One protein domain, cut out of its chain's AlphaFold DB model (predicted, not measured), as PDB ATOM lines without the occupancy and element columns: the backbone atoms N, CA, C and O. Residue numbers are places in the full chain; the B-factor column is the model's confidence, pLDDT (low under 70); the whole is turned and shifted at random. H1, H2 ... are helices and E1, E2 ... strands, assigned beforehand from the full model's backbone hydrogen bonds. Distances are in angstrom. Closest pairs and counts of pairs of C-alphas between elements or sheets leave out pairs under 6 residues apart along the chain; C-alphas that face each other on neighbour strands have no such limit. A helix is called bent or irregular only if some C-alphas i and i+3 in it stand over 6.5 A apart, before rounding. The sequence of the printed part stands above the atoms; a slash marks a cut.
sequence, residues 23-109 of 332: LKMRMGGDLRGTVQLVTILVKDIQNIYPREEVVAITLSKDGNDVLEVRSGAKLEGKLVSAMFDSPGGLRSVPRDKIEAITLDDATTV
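Overview. This is residues 23 to 109 of the 332 residues of an uncharacterized protein of Planctomycetes bacterium (UniProt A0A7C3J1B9). The two long bent strands E2 and E6, side by side with E3 and E7 at their edges, make one wall of a small barrel. E1 with E8 and E5 with E4 make the opposite wall, nearly closing the barrel where E8 and E4 come near each other. The printed part has 87 residues, with strands E1 to E8 followed by H1, in one branched, antiparallel sheet, mostly strand by class. It is compact, with a radius of gyration of the C-alphas of 12.1 A, and spans 33 by 29 by 18 A.

Along the chain. E1, residues 23 to 25, begins at C-alpha 23 (1.255, -29.309, -7.143). E2, residues 30 to 42, is 27.0 A long and bends by 104 degrees at residue 33. E3 is residues 45 to 50, E4 54 to 58 and E5 65 to 69. E6, residues 74 to 86, is 27.2 A long and bends by 101 degrees at residue 77. E7 is residues 89 to 94, E8 98 to 102. H1, residues 105 to 109, ends at C-alpha 109 (18.562, -34.751, -14.553).

Arrangement. E1, E2 and E3 form a meander, each strand the antiparallel neighbour of the one before, and so do E4, E5, E6 and E7. E2 and E6 are neighbours, with N 36 and O 83 2.8 A apart, within hydrogen-bond range. On the other side of E6 lie E5, with N 67 and O 75 2.9 A apart, and E7, with N 84 and O 91 2.8 A apart. E1 has E2 on one side, with N 23 and O 31 2.9 A apart, and E8 on the other, with N 24 and O 100 2.9 A apart. The closest C-alphas of E4 and E8, Ile 57 and Ile 101, are 6.4 A apart. H1 only grazes the sheet; its O i to N i+4 pair is within hydrogen-bond range.

Size, cuts and confidence. The two C-alphas farthest apart, those of Lys 43 and Pro 87, are 34.5 A apart. The printed part has no cut and no long link. Residues 105 to 109 have pLDDT under 70.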
ATOM      1  N   LEU A  23       2.199 -30.376  -6.819       94.69
ATOM      2  CA  LEU A  23       1.255 -29.309  -7.143       94.69
ATOM      3  C   LEU A  23       0.725 -28.701  -5.847       94.69
ATOM      4  O   LEU A  23      -0.063 -29.324  -5.130       94.69
ATOM      5  N   LYS A  24       1.120 -27.464  -5.561       95.25
ATOM      6  CA  LYS A  24       0.565 -26.694  -4.449       95.25
ATOM      7  C   LYS A  24      -0.768 -26.085  -4.877       95.25
ATOM      8  O   LYS A  24      -0.823 -25.362  -5.873       95.25
ATOM      9  N   MET A  25      -1.845 -26.373  -4.151       96.31
ATOM     10  CA  MET A  25      -3.202 -25.967  -4.528       96.31
ATOM     11  C   MET A  25      -3.612 -24.654  -3.850       96.31
ATOM     12  O   MET A  25      -3.445 -24.502  -2.642       96.31
ATOM     13  N   ARG A  26      -4.265 -23.737  -4.581       93.94
ATOM     14  CA  ARG A  26      -4.728 -22.447  -4.019       93.94
ATOM     15  C   ARG A  26      -5.753 -22.597  -2.893       93.94
ATOM     16  O   ARG A  26      -5.798 -21.763  -1.996       93.94
ATOM     17  N   MET A  27      -6.584 -23.642  -2.934       90.00
ATOM     18  CA  MET A  27      -7.567 -23.924  -1.874       90.00
ATOM     19  C   MET A  27      -6.961 -24.654  -0.661       90.00
ATOM     20  O   MET A  27      -7.696 -25.095   0.221       90.00
ATOM     21  N   GLY A  28      -5.633 -24.779  -0.618       85.75
ATOM     22  CA  GLY A  28      -4.899 -25.495   0.413       85.75
ATOM     23  C   GLY A  28      -4.623 -26.953   0.048       85.75
ATOM     24  O   GLY A  28      -5.386 -27.603  -0.670       85.75
ATOM     25  N   GLY A  29      -3.518 -27.461   0.592       90.06
ATOM     26  CA  GLY A  29      -3.030 -28.820   0.375       90.06
ATOM     27  C   GLY A  29      -2.042 -28.936  -0.786       90.06
ATOM     28  O   GLY A  29      -2.077 -28.166  -1.745       90.06
ATOM     29  N   ASP A  30      -1.190 -29.951  -0.688       92.31
ATOM     30  CA  ASP A  30      -0.218 -30.306  -1.717       92.31
ATOM     31  C   ASP A  30      -0.649 -31.631  -2.344       92.31
ATOM     32  O   ASP A  30      -0.875 -32.622  -1.639       92.31
ATOM     33  N   LEU A  31      -0.757 -31.665  -3.669       91.25
ATOM     34  CA  LEU A  31      -0.899 -32.916  -4.399       91.25
ATOM     35  C   LEU A  31       0.495 -33.424  -4.750       91.25
ATOM     36  O   LEU A  31       1.280 -32.715  -5.372       91.25
ATOM     37  N   ARG A  32       0.781 -34.660  -4.344       90.38
ATOM     38  CA  ARG A  32       2.015 -35.377  -4.681       90.38
ATOM     39  C   ARG A  32       1.717 -36.442  -5.722       90.38
ATOM     40  O   ARG A  32       0.692 -37.123  -5.612       90.38
ATOM     41  N   GLY A  33       2.589 -36.559  -6.712       89.69
ATOM     42  CA  GLY A  33       2.359 -37.383  -7.889       89.69
ATOM     43  C   GLY A  33       3.337 -37.045  -9.007       89.69
ATOM     44  O   GLY A  33       4.412 -36.526  -8.738       89.69
ATOM     45  N   THR A  34       2.957 -37.309 -10.248       90.06
ATOM     46  CA  THR A  34       3.793 -37.043 -11.422       90.06
ATOM     47  C   THR A  34       2.995 -36.200 -12.400       90.06
ATOM     48  O   THR A  34       1.883 -36.568 -12.791       90.06
ATOM     49  N   VAL A  35       3.529 -35.045 -12.792       93.44
ATOM     50  CA  VAL A  35       2.980 -34.294 -13.922       93.44
ATOM     51  C   VAL A  35       3.230 -35.138 -15.169       93.44
ATOM     52  O   VAL A  35       4.320 -35.649 -15.350       93.44
ATOM     53  N   GLN A  36       2.218 -35.324 -16.010       91.62
ATOM     54  CA  GLN A  36       2.307 -36.100 -17.252       91.62
ATOM     55  C   GLN A  36       2.337 -35.170 -18.466       91.62
ATOM     56  O   GLN A  36       3.175 -35.313 -19.348       91.62
ATOM     57  N   LEU A  37       1.436 -34.182 -18.488       94.00
ATOM     58  CA  LEU A  37       1.300 -33.210 -19.572       94.00
ATOM     59  C   LEU A  37       1.074 -31.810 -19.003       94.00
ATOM     60  O   LEU A  37       0.325 -31.630 -18.040       94.00
ATOM     61  N   VAL A  38       1.650 -30.808 -19.653       96.38
ATOM     62  CA  VAL A  38       1.479 -29.391 -19.341       96.38
ATOM     63  C   VAL A  38       0.884 -28.708 -20.560       96.38
ATOM     64  O   VAL A  38       1.439 -28.774 -21.652       96.38
ATOM     65  N   THR A  39      -0.265 -28.063 -20.391       97.44
ATOM     66  CA  THR A  39      -0.929 -27.326 -21.470       97.44
ATOM     67  C   THR A  39      -0.773 -25.831 -21.243       97.44
ATOM     68  O   THR A  39      -1.276 -25.313 -20.244       97.44
ATOM     69  N   ILE A  40      -0.127 -25.129 -22.172       97.50
ATOM     70  CA  ILE A  40       0.106 -23.679 -22.116       97.50
ATOM     71  C   ILE A  40      -0.421 -22.995 -23.381       97.50
ATOM     72  O   ILE A  40      -0.313 -23.521 -24.487       97.50
ATOM     73  N   LEU A  41      -1.007 -21.814 -23.217       97.00
ATOM     74  CA  LEU A  41      -1.488 -20.966 -24.298       97.00
ATOM     75  C   LEU A  41      -0.436 -19.892 -24.601       97.00
ATOM     76  O   LEU A  41      -0.232 -18.990 -23.790       97.00
ATOM     77  N   VAL A  42       0.224 -19.976 -25.755       96.88
ATOM     78  CA  VAL A  42       1.251 -19.018 -26.198       96.88
ATOM     79  C   VAL A  42       0.707 -18.284 -27.415       96.88
ATOM     80  O   VAL A  42       0.461 -18.911 -28.441       96.88
ATOM     81  N   LYS A  43       0.499 -16.963 -27.308       95.12
ATOM     82  CA  LYS A  43      -0.120 -16.140 -28.371       95.12
ATOM     83  C   LYS A  43      -1.438 -16.745 -28.890       95.12
ATOM     84  O   LYS A  43      -1.616 -16.908 -30.092       95.12
ATOM     85  N   ASP A  44      -2.308 -17.147 -27.965       93.31
ATOM     86  CA  ASP A  44      -3.608 -17.786 -28.232       93.31
ATOM     87  C   ASP A  44      -3.555 -19.159 -28.929       93.31
ATOM     88  O   ASP A  44      -4.593 -19.732 -29.258       93.31
ATOM     89  N   ILE A  45      -2.364 -19.743 -29.082       94.69
ATOM     90  CA  ILE A  45      -2.177 -21.103 -29.592       94.69
ATOM     91  C   ILE A  45      -1.940 -22.044 -28.413       94.69
ATOM     92  O   ILE A  45      -1.033 -21.845 -27.599       94.69
ATOM     93  N   GLN A  46      -2.772 -23.078 -28.314       96.56
ATOM     94  CA  GLN A  46      -2.652 -24.098 -27.280       96.56
ATOM     95  C   GLN A  46      -1.537 -25.077 -27.649       96.56
ATOM     96  O   GLN A  46      -1.597 -25.740 -28.681       96.56
ATOM     97  N   ASN A  47      -0.541 -25.183 -26.777       94.81
ATOM     98  CA  ASN A  47       0.571 -26.114 -26.896       94.81
ATOM     99  C   ASN A  47       0.526 -27.106 -25.732       94.81
ATOM    100  O   ASN A  47       0.187 -26.739 -24.603       94.81
ATOM    101  N   ILE A  48       0.852 -28.363 -26.016       96.00
ATOM    102  CA  ILE A  48       0.875 -29.452 -25.039       96.00
ATOM    103  C   ILE A  48       2.301 -29.981 -24.989       96.00
ATOM    104  O   ILE A  48       2.826 -30.412 -26.010       96.00
ATOM    105  N   TYR A  49       2.895 -29.956 -23.801       93.44
ATOM    106  CA  TYR A  49       4.244 -30.441 -23.551       93.44
ATOM    107  C   TYR A  49       4.184 -31.653 -22.627       93.44
ATOM    108  O   TYR A  49       3.567 -31.563 -21.557       93.44
ATOM    109  N   PRO A  50       4.789 -32.784 -23.007       90.81
ATOM    110  CA  PRO A  50       4.934 -33.905 -22.100       90.81
ATOM    111  C   PRO A  50       5.948 -33.575 -20.999       90.81
ATOM    112  O   PRO A  50       6.814 -32.715 -21.168       90.81
ATOM    113  N   ARG A  51       5.822 -34.223 -19.838       88.75
ATOM    114  CA  ARG A  51       6.628 -33.916 -18.644       88.75
ATOM    115  C   ARG A  51       8.128 -33.957 -18.900       88.75
ATOM    116  O   ARG A  51       8.850 -33.128 -18.356       88.75
ATOM    117  N   GLU A  52       8.596 -34.891 -19.714       81.75
ATOM    118  CA  GLU A  52      10.006 -35.046 -20.052       81.75
ATOM    119  C   GLU A  52      10.588 -33.831 -20.792       81.75
ATOM    120  O   GLU A  52      11.788 -33.567 -20.695       81.75
ATOM    121  N   GLU A  53       9.759 -33.065 -21.498       88.25
ATOM    122  CA  GLU A  53      10.176 -31.842 -22.184       88.25
ATOM    123  C   GLU A  53      10.169 -30.619 -21.271       88.25
ATOM    124  O   GLU A  53      10.747 -29.598 -21.635       88.25
ATOM    125  N   VAL A  54       9.546 -30.702 -20.096       90.94
ATOM    126  CA  VAL A  54       9.398 -29.575 -19.180       90.94
ATOM    127  C   VAL A  54      10.475 -29.622 -18.104       90.94
ATOM    128  O   VAL A  54      10.562 -30.576 -17.334       90.94
ATOM    129  N   VAL A  55      11.264 -28.553 -18.034       88.06
ATOM    130  CA  VAL A  55      12.319 -28.367 -17.032       88.06
ATOM    131  C   VAL A  55      11.759 -27.638 -15.818       88.06
ATOM    132  O   VAL A  55      11.890 -28.102 -14.693       88.06
ATOM    133  N   ALA A  56      11.091 -26.508 -16.042       91.62
ATOM    134  CA  ALA A  56      10.545 -25.695 -14.965       91.62
ATOM    135  C   ALA A  56       9.256 -24.997 -15.393       91.62
ATOM    136  O   ALA A  56       9.049 -24.672 -16.564       91.62
ATOM    137  N   ILE A  57       8.391 -24.730 -14.414       94.75
ATOM    138  CA  ILE A  57       7.152 -23.979 -14.609       94.75
ATOM    139  C   ILE A  57       7.100 -22.881 -13.555       94.75
ATOM    140  O   ILE A  57       6.985 -23.158 -12.362       94.75
ATOM    141  N   THR A  58       7.155 -21.627 -13.991       95.88
ATOM    142  CA  THR A  58       7.020 -20.467 -13.108       95.88
ATOM    143  C   THR A  58       5.644 -19.852 -13.291       95.88
ATOM    144  O   THR A  58       5.306 -19.364 -14.368       95.88
ATOM    145  N   LEU A  59       4.840 -19.875 -12.228       96.69
ATOM    146  CA  LEU A  59       3.484 -19.341 -12.249       96.69
ATOM    147  C   LEU A  59       3.469 -17.868 -11.825       96.69
ATOM    148  O   LEU A  59       3.850 -17.539 -10.701       96.69
ATOM    149  N   SER A  60       2.987 -16.987 -12.701       94.94
ATOM    150  CA  SER A  60       2.844 -15.557 -12.411       94.94
ATOM    151  C   SER A  60       1.513 -15.249 -11.718       94.94
ATOM    152  O   SER A  60       0.534 -15.993 -11.816       94.94
ATOM    153  N   LYS A  61       1.437 -14.119 -11.010       92.44
ATOM    154  CA  LYS A  61       0.165 -13.614 -10.467       92.44
ATOM    155  C   LYS A  61      -0.727 -13.013 -11.553       92.44
ATOM    156  O   LYS A  61      -1.946 -13.088 -11.426       92.44
ATOM    157  N   ASP A  62      -0.120 -12.519 -12.629       90.44
ATOM    158  CA  ASP A  62      -0.796 -11.779 -13.700       90.44
ATOM    159  C   ASP A  62      -1.326 -12.699 -14.813       90.44
ATOM    160  O   ASP A  62      -1.982 -12.251 -15.748       90.44
ATOM    161  N   GLY A  63      -1.061 -14.007 -14.711       88.56
ATOM    162  CA  GLY A  63      -1.526 -15.025 -15.658       88.56
ATOM    163  C   GLY A  63      -0.595 -15.287 -16.846       88.56
ATOM    164  O   GLY A  63      -0.858 -16.229 -17.586       88.56
ATOM    165  N   ASN A  64       0.488 -14.516 -16.996       94.25
ATOM    166  CA  ASN A  64       1.593 -14.820 -17.912       94.25
ATOM    167  C   ASN A  64       2.620 -15.703 -17.202       94.25
ATOM    168  O   ASN A  64       3.537 -15.221 -16.540       94.25
ATOM    169  N   ASP A  65       2.405 -17.004 -17.294       97.19
ATOM    170  CA  ASP A  65       3.286 -18.038 -16.781       97.19
ATOM    171  C   ASP A  65       4.471 -18.267 -17.732       97.19
ATOM    172  O   ASP A  65       4.418 -17.964 -18.927       97.19
ATOM    173  N   VAL A  66       5.557 -18.815 -17.194       96.88
ATOM    174  CA  VAL A  66       6.757 -19.147 -17.965       96.88
ATOM    175  C   VAL A  66       6.989 -20.646 -17.889       96.88
ATOM    176  O   VAL A  66       7.123 -21.206 -16.798       96.88
ATOM    177  N   LEU A  67       7.047 -21.284 -19.053       95.44
ATOM    178  CA  LEU A  67       7.420 -22.680 -19.214       95.44
ATOM    179  C   LEU A  67       8.837 -22.750 -19.782       95.44
ATOM    180  O   LEU A  67       9.092 -22.248 -20.876       95.44
ATOM    181  N   GLU A  68       9.754 -23.371 -19.051       93.44
ATOM    182  CA  GLU A  68      11.091 -23.680 -19.549       93.44
ATOM    183  C   GLU A  68      11.100 -25.112 -20.076       93.44
ATOM    184  O   GLU A  68      10.816 -26.057 -19.334       93.44
ATOM    185  N   VAL A  69      11.387 -25.258 -21.369       93.00
ATOM    186  CA  VAL A  69      11.433 -26.560 -22.040       93.00
ATOM    187  C   VAL A  69      12.873 -27.017 -22.268       93.00
ATOM    188  O   VAL A  69      13.804 -26.215 -22.277       93.00
ATOM    189  N   ARG A  70      13.059 -28.318 -22.500       82.44
ATOM    190  CA  ARG A  70      14.360 -28.995 -22.627       82.44
ATOM    191  C   ARG A  70      15.307 -28.364 -23.654       82.44
ATOM    192  O   ARG A  70      16.517 -28.421 -23.473       82.44
ATOM    193  N   SER A  71      14.786 -27.745 -24.711       84.25
ATOM    194  CA  SER A  71      15.607 -27.033 -25.703       84.25
ATOM    195  C   SER A  71      16.271 -25.756 -25.163       84.25
ATOM    196  O   SER A  71      17.001 -25.095 -25.898       84.25
ATOM    197  N   GLY A  72      15.997 -25.374 -23.911       86.31
ATOM    198  CA  GLY A  72      16.398 -24.105 -23.306       86.31
ATOM    199  C   GLY A  72      15.472 -22.943 -23.671       86.31
ATOM    200  O   GLY A  72      15.681 -21.816 -23.218       86.31
ATOM    201  N   ALA A  73      14.441 -23.188 -24.487       89.75
ATOM    202  CA  ALA A  73      13.460 -22.169 -24.819       89.75
ATOM    203  C   ALA A  73      12.585 -21.842 -23.600       89.75
ATOM    204  O   ALA A  73      12.091 -22.729 -22.900       89.75
ATOM    205  N   LYS A  74      12.364 -20.544 -23.381       95.81
ATOM    206  CA  LYS A  74      11.425 -20.027 -22.384       95.81
ATOM    207  C   LYS A  74      10.179 -19.545 -23.100       95.81
ATOM    208  O   LYS A  74      10.234 -18.621 -23.908       95.81
ATOM    209  N   LEU A  75       9.072 -20.216 -22.831       96.12
ATOM    210  CA  LEU A  75       7.785 -19.942 -23.440       96.12
ATOM    211  C   LEU A  75       6.946 -19.143 -22.452       96.12
ATOM    212  O   LEU A  75       6.567 -19.647 -21.395       96.12
ATOM    213  N   GLU A  76       6.664 -17.894 -22.804       97.56
ATOM    214  CA  GLU A  76       5.764 -17.031 -22.044       97.56
ATOM    215  C   GLU A  76       4.334 -17.215 -22.554       97.56
ATOM    216  O   GLU A  76       4.049 -17.060 -23.746       97.56
ATOM    217  N   GLY A  77       3.423 -17.569 -21.656       96.56
ATOM    218  CA  GLY A  77       2.040 -17.847 -22.010       96.56
ATOM    219  C   GLY A  77       1.175 -18.112 -20.791       96.56
ATOM    220  O   GLY A  77       1.629 -18.058 -19.659       96.56
ATOM    221  N   LYS A  78      -0.100 -18.417 -20.995       97.31
ATOM    222  CA  LYS A  78      -1.008 -18.731 -19.889       97.31
ATOM    223  C   LYS A  78      -1.087 -20.234 -19.700       97.31
ATOM    224  O   LYS A  78      -1.544 -20.929 -20.609       97.31
ATOM    225  N   LEU A  79      -0.693 -20.756 -18.538       97.38
ATOM    226  CA  LEU A  79      -0.937 -22.167 -18.256       97.38
ATOM    227  C   LEU A  79      -2.455 -22.401 -18.245       97.38
ATOM    228  O   LEU A  79      -3.215 -21.664 -17.620       97.38
ATOM    229  N   VAL A  80      -2.906 -23.429 -18.952       97.44
ATOM    230  CA  VAL A  80      -4.317 -23.827 -18.999       97.44
ATOM    231  C   VAL A  80      -4.566 -24.894 -17.939       97.44
ATOM    232  O   VAL A  80      -5.432 -24.738 -17.074       97.44
ATOM    233  N   SER A  81      -3.768 -25.959 -17.969       97.44
ATOM    234  CA  SER A  81      -3.877 -27.086 -17.048       97.44
ATOM    235  C   SER A  81      -2.588 -27.904 -16.986       97.44
ATOM    236  O   SER A  81      -1.752 -27.863 -17.891       97.44
ATOM    237  N   ALA A  82      -2.458 -28.679 -15.911       96.88
ATOM    238  CA  ALA A  82      -1.477 -29.746 -15.776       96.88
ATOM    239  C   ALA A  82      -2.213 -31.077 -15.575       96.88
ATOM    240  O   ALA A  82      -3.075 -31.195 -14.701       96.88
ATOM    241  N   MET A  83      -1.892 -32.079 -16.387       96.19
ATOM    242  CA  MET A  83      -2.375 -33.442 -16.208       96.19
ATOM    243  C   MET A  83      -1.466 -34.135 -15.202       96.19
ATOM    244  O   MET A  83      -0.261 -34.207 -15.414       96.19
ATOM    245  N   PHE A  84      -2.032 -34.588 -14.092       94.19
ATOM    246  CA  PHE A  84      -1.289 -35.036 -12.924       94.19
ATOM    247  C   PHE A  84      -1.757 -36.419 -12.498       94.19
ATOM    248  O   PHE A  84      -2.942 -36.611 -12.203       94.19
ATOM    249  N   ASP A  85      -0.831 -37.366 -12.463       90.75
ATOM    250  CA  ASP A  85      -1.068 -38.701 -11.938       90.75
ATOM    251  C   ASP A  85      -0.750 -38.736 -10.446       90.75
ATOM    252  O   ASP A  85       0.264 -38.216  -9.996       90.75
ATOM    253  N   SER A  86      -1.646 -39.300  -9.650       91.00
ATOM    254  CA  SER A  86      -1.528 -39.334  -8.194       91.00
ATOM    255  C   SER A  86      -2.167 -40.614  -7.661       91.00
ATOM    256  O   SER A  86      -2.885 -41.275  -8.405       91.00
ATOM    257  N   PRO A  87      -2.037 -40.961  -6.366       79.69
ATOM    258  CA  PRO A  87      -2.657 -42.180  -5.831       79.69
ATOM    259  C   PRO A  87      -4.186 -42.267  -6.014       79.69
ATOM    260  O   PRO A  87      -4.758 -43.346  -5.902       79.69
ATOM    261  N   GLY A  88      -4.856 -41.136  -6.272       82.75
ATOM    262  CA  GLY A  88      -6.284 -41.072  -6.609       82.75
ATOM    263  C   GLY A  88      -6.602 -41.203  -8.105       82.75
ATOM    264  O   GLY A  88      -7.756 -41.008  -8.477       82.75
ATOM    265  N   GLY A  89      -5.605 -41.490  -8.943       86.38
ATOM    266  CA  GLY A  89      -5.689 -41.572 -10.399       86.38
ATOM    267  C   GLY A  89      -5.235 -40.306 -11.132       86.38
ATOM    268  O   GLY A  89      -4.910 -39.274 -10.524       86.38
ATOM    269  N   LEU A  90      -5.258 -40.412 -12.463       91.12
ATOM    270  CA  LEU A  90      -4.933 -39.347 -13.406       91.12
ATOM    271  C   LEU A  90      -6.030 -38.278 -13.422       91.12
ATOM    272  O   LEU A  90      -7.209 -38.574 -13.623       91.12
ATOM    273  N   ARG A  91      -5.646 -37.015 -13.237       94.81
ATOM    274  CA  ARG A  91      -6.577 -35.878 -13.220       94.81
ATOM    275  C   ARG A  91      -5.990 -34.656 -13.906       94.81
ATOM    276  O   ARG A  91      -4.815 -34.349 -13.755       94.81
ATOM    277  N   SER A  92      -6.837 -33.918 -14.615       96.81
ATOM    278  CA  SER A  92      -6.486 -32.599 -15.143       96.81
ATOM    279  C   SER A  92      -6.729 -31.541 -14.068       96.81
ATOM    280  O   SER A  92      -7.851 -31.393 -13.575       96.81
ATOM    281  N   VAL A  93      -5.676 -30.825 -13.677       97.31
ATOM    282  CA  VAL A  93      -5.738 -29.736 -12.703       97.31
ATOM    283  C   VAL A  93      -5.656 -28.406 -13.455       97.31
ATOM    284  O   VAL A  93      -4.626 -28.114 -14.063       97.31
ATOM    285  N   PRO A  94      -6.724 -27.594 -13.458       97.56
ATOM    286  CA  PRO A  94      -6.727 -26.315 -14.155       97.56
ATOM    287  C   PRO A  94      -5.887 -25.271 -13.409       97.56
ATOM    288  O   PRO A  94      -5.750 -25.313 -12.182       97.56
ATOM    289  N   ARG A  95      -5.323 -24.316 -14.155       96.50
ATOM    290  CA  ARG A  95      -4.390 -23.298 -13.644       96.50
ATOM    291  C   ARG A  95      -4.941 -22.449 -12.495       96.50
ATOM    292  O   ARG A  95      -4.187 -22.076 -11.596       96.50
ATOM    293  N   ASP A  96      -6.234 -22.147 -12.494       96.62
ATOM    294  CA  ASP A  96      -6.904 -21.371 -11.442       96.62
ATOM    295  C   ASP A  96      -6.819 -22.044 -10.063       96.62
ATOM    296  O   ASP A  96      -6.836 -21.362  -9.037       96.62
ATOM    297  N   LYS A  97      -6.656 -23.370 -10.026       96.81
ATOM    298  CA  LYS A  97      -6.515 -24.146  -8.789       96.81
ATOM    299  C   LYS A  97      -5.067 -24.335  -8.344       96.81
ATOM    300  O   LYS A  97      -4.851 -24.749  -7.205       96.81
ATOM    301  N   ILE A  98      -4.094 -24.019  -9.197       96.62
ATOM    302  CA  ILE A  98      -2.668 -24.234  -8.939       96.62
ATOM    303  C   ILE A  98      -2.036 -22.935  -8.424       96.62
ATOM    304  O   ILE A  98      -2.166 -21.862  -9.023       96.62
ATOM    305  N   GLU A  99      -1.362 -23.033  -7.283       96.00
ATOM    306  CA  GLU A  99      -0.554 -21.966  -6.689       96.00
ATOM    307  C   GLU A  99       0.894 -22.045  -7.181       96.00
ATOM    308  O   GLU A  99       1.430 -21.047  -7.651       96.00
ATOM    309  N   ALA A 100       1.499 -23.232  -7.111       95.19
ATOM    310  CA  ALA A 100       2.865 -23.496  -7.551       95.19
ATOM    311  C   ALA A 100       2.998 -24.934  -8.068       95.19
ATOM    312  O   ALA A 100       2.260 -25.823  -7.635       95.19
ATOM    313  N   ILE A 101       3.954 -25.148  -8.971       93.94
ATOM    314  CA  ILE A 101       4.353 -26.474  -9.448       93.94
ATOM    315  C   ILE A 101       5.834 -26.632  -9.133       93.94
ATOM    316  O   ILE A 101       6.643 -25.808  -9.551       93.94
ATOM    317  N   THR A 102       6.181 -27.664  -8.378       92.00
ATOM    318  CA  THR A 102       7.568 -28.055  -8.139       92.00
ATOM    319  C   THR A 102       7.778 -29.376  -8.842       92.00
ATOM    320  O   THR A 102       7.166 -30.378  -8.474       92.00
ATOM    321  N   LEU A 103       8.589 -29.346  -9.888       89.81
ATOM    322  CA  LEU A 103       8.992 -30.545 -10.596       89.81
ATOM    323  C   LEU A 103      10.186 -31.144  -9.861       89.81
ATOM    324  O   LEU A 103      11.051 -30.405  -9.393       89.81
ATOM    325  N   ASP A 104      10.203 -32.462  -9.698       78.44
ATOM    326  CA  ASP A 104      11.391 -33.117  -9.172       78.44
ATOM    327  C   ASP A 104      12.493 -33.116 -10.244       78.44
ATOM    328  O   ASP A 104      12.346 -33.677 -11.337       78.44
ATOM    329  N   ASP A 105      13.597 -32.441  -9.937       57.75
ATOM    330  CA  ASP A 105      14.746 -32.308 -10.827       57.75
ATOM    331  C   ASP A 105      15.544 -33.614 -10.924       57.75
ATOM    332  O   ASP A 105      16.192 -33.843 -11.941       57.75
ATOM    333  N   ALA A 106      15.503 -34.499  -9.918       52.53
ATOM    334  CA  ALA A 106      16.345 -35.699  -9.881       52.53
ATOM    335  C   ALA A 106      16.036 -36.672 -11.032       52.53
ATOM    336  O   ALA A 106      16.939 -37.078 -11.765       52.53
ATOM    337  N   THR A 107      14.755 -36.962 -11.262       51.41
ATOM    338  CA  THR A 107      14.289 -37.787 -12.390       51.41
ATOM    339  C   THR A 107      14.567 -37.130 -13.742       51.41
ATOM    340  O   THR A 107      14.942 -37.805 -14.702       51.41
ATOM    341  N   THR A 108      14.463 -35.803 -13.819       51.03
ATOM    342  CA  THR A 108      14.725 -35.039 -15.045       51.03
ATOM    343  C   THR A 108      16.224 -35.005 -15.378       51.03
ATOM    344  O   THR A 108      16.608 -35.258 -16.514       51.03
ATOM    345  N   VAL A 109      17.097 -34.784 -14.392       53.72
ATOM    346  CA  VAL A 109      18.562 -34.751 -14.553       53.72
ATOM    347  C   VAL A 109      19.138 -36.137 -14.841       53.72
ATOM    348  O   VAL A 109      20.058 -36.252 -15.650       53.72
TER     349      VAL A 109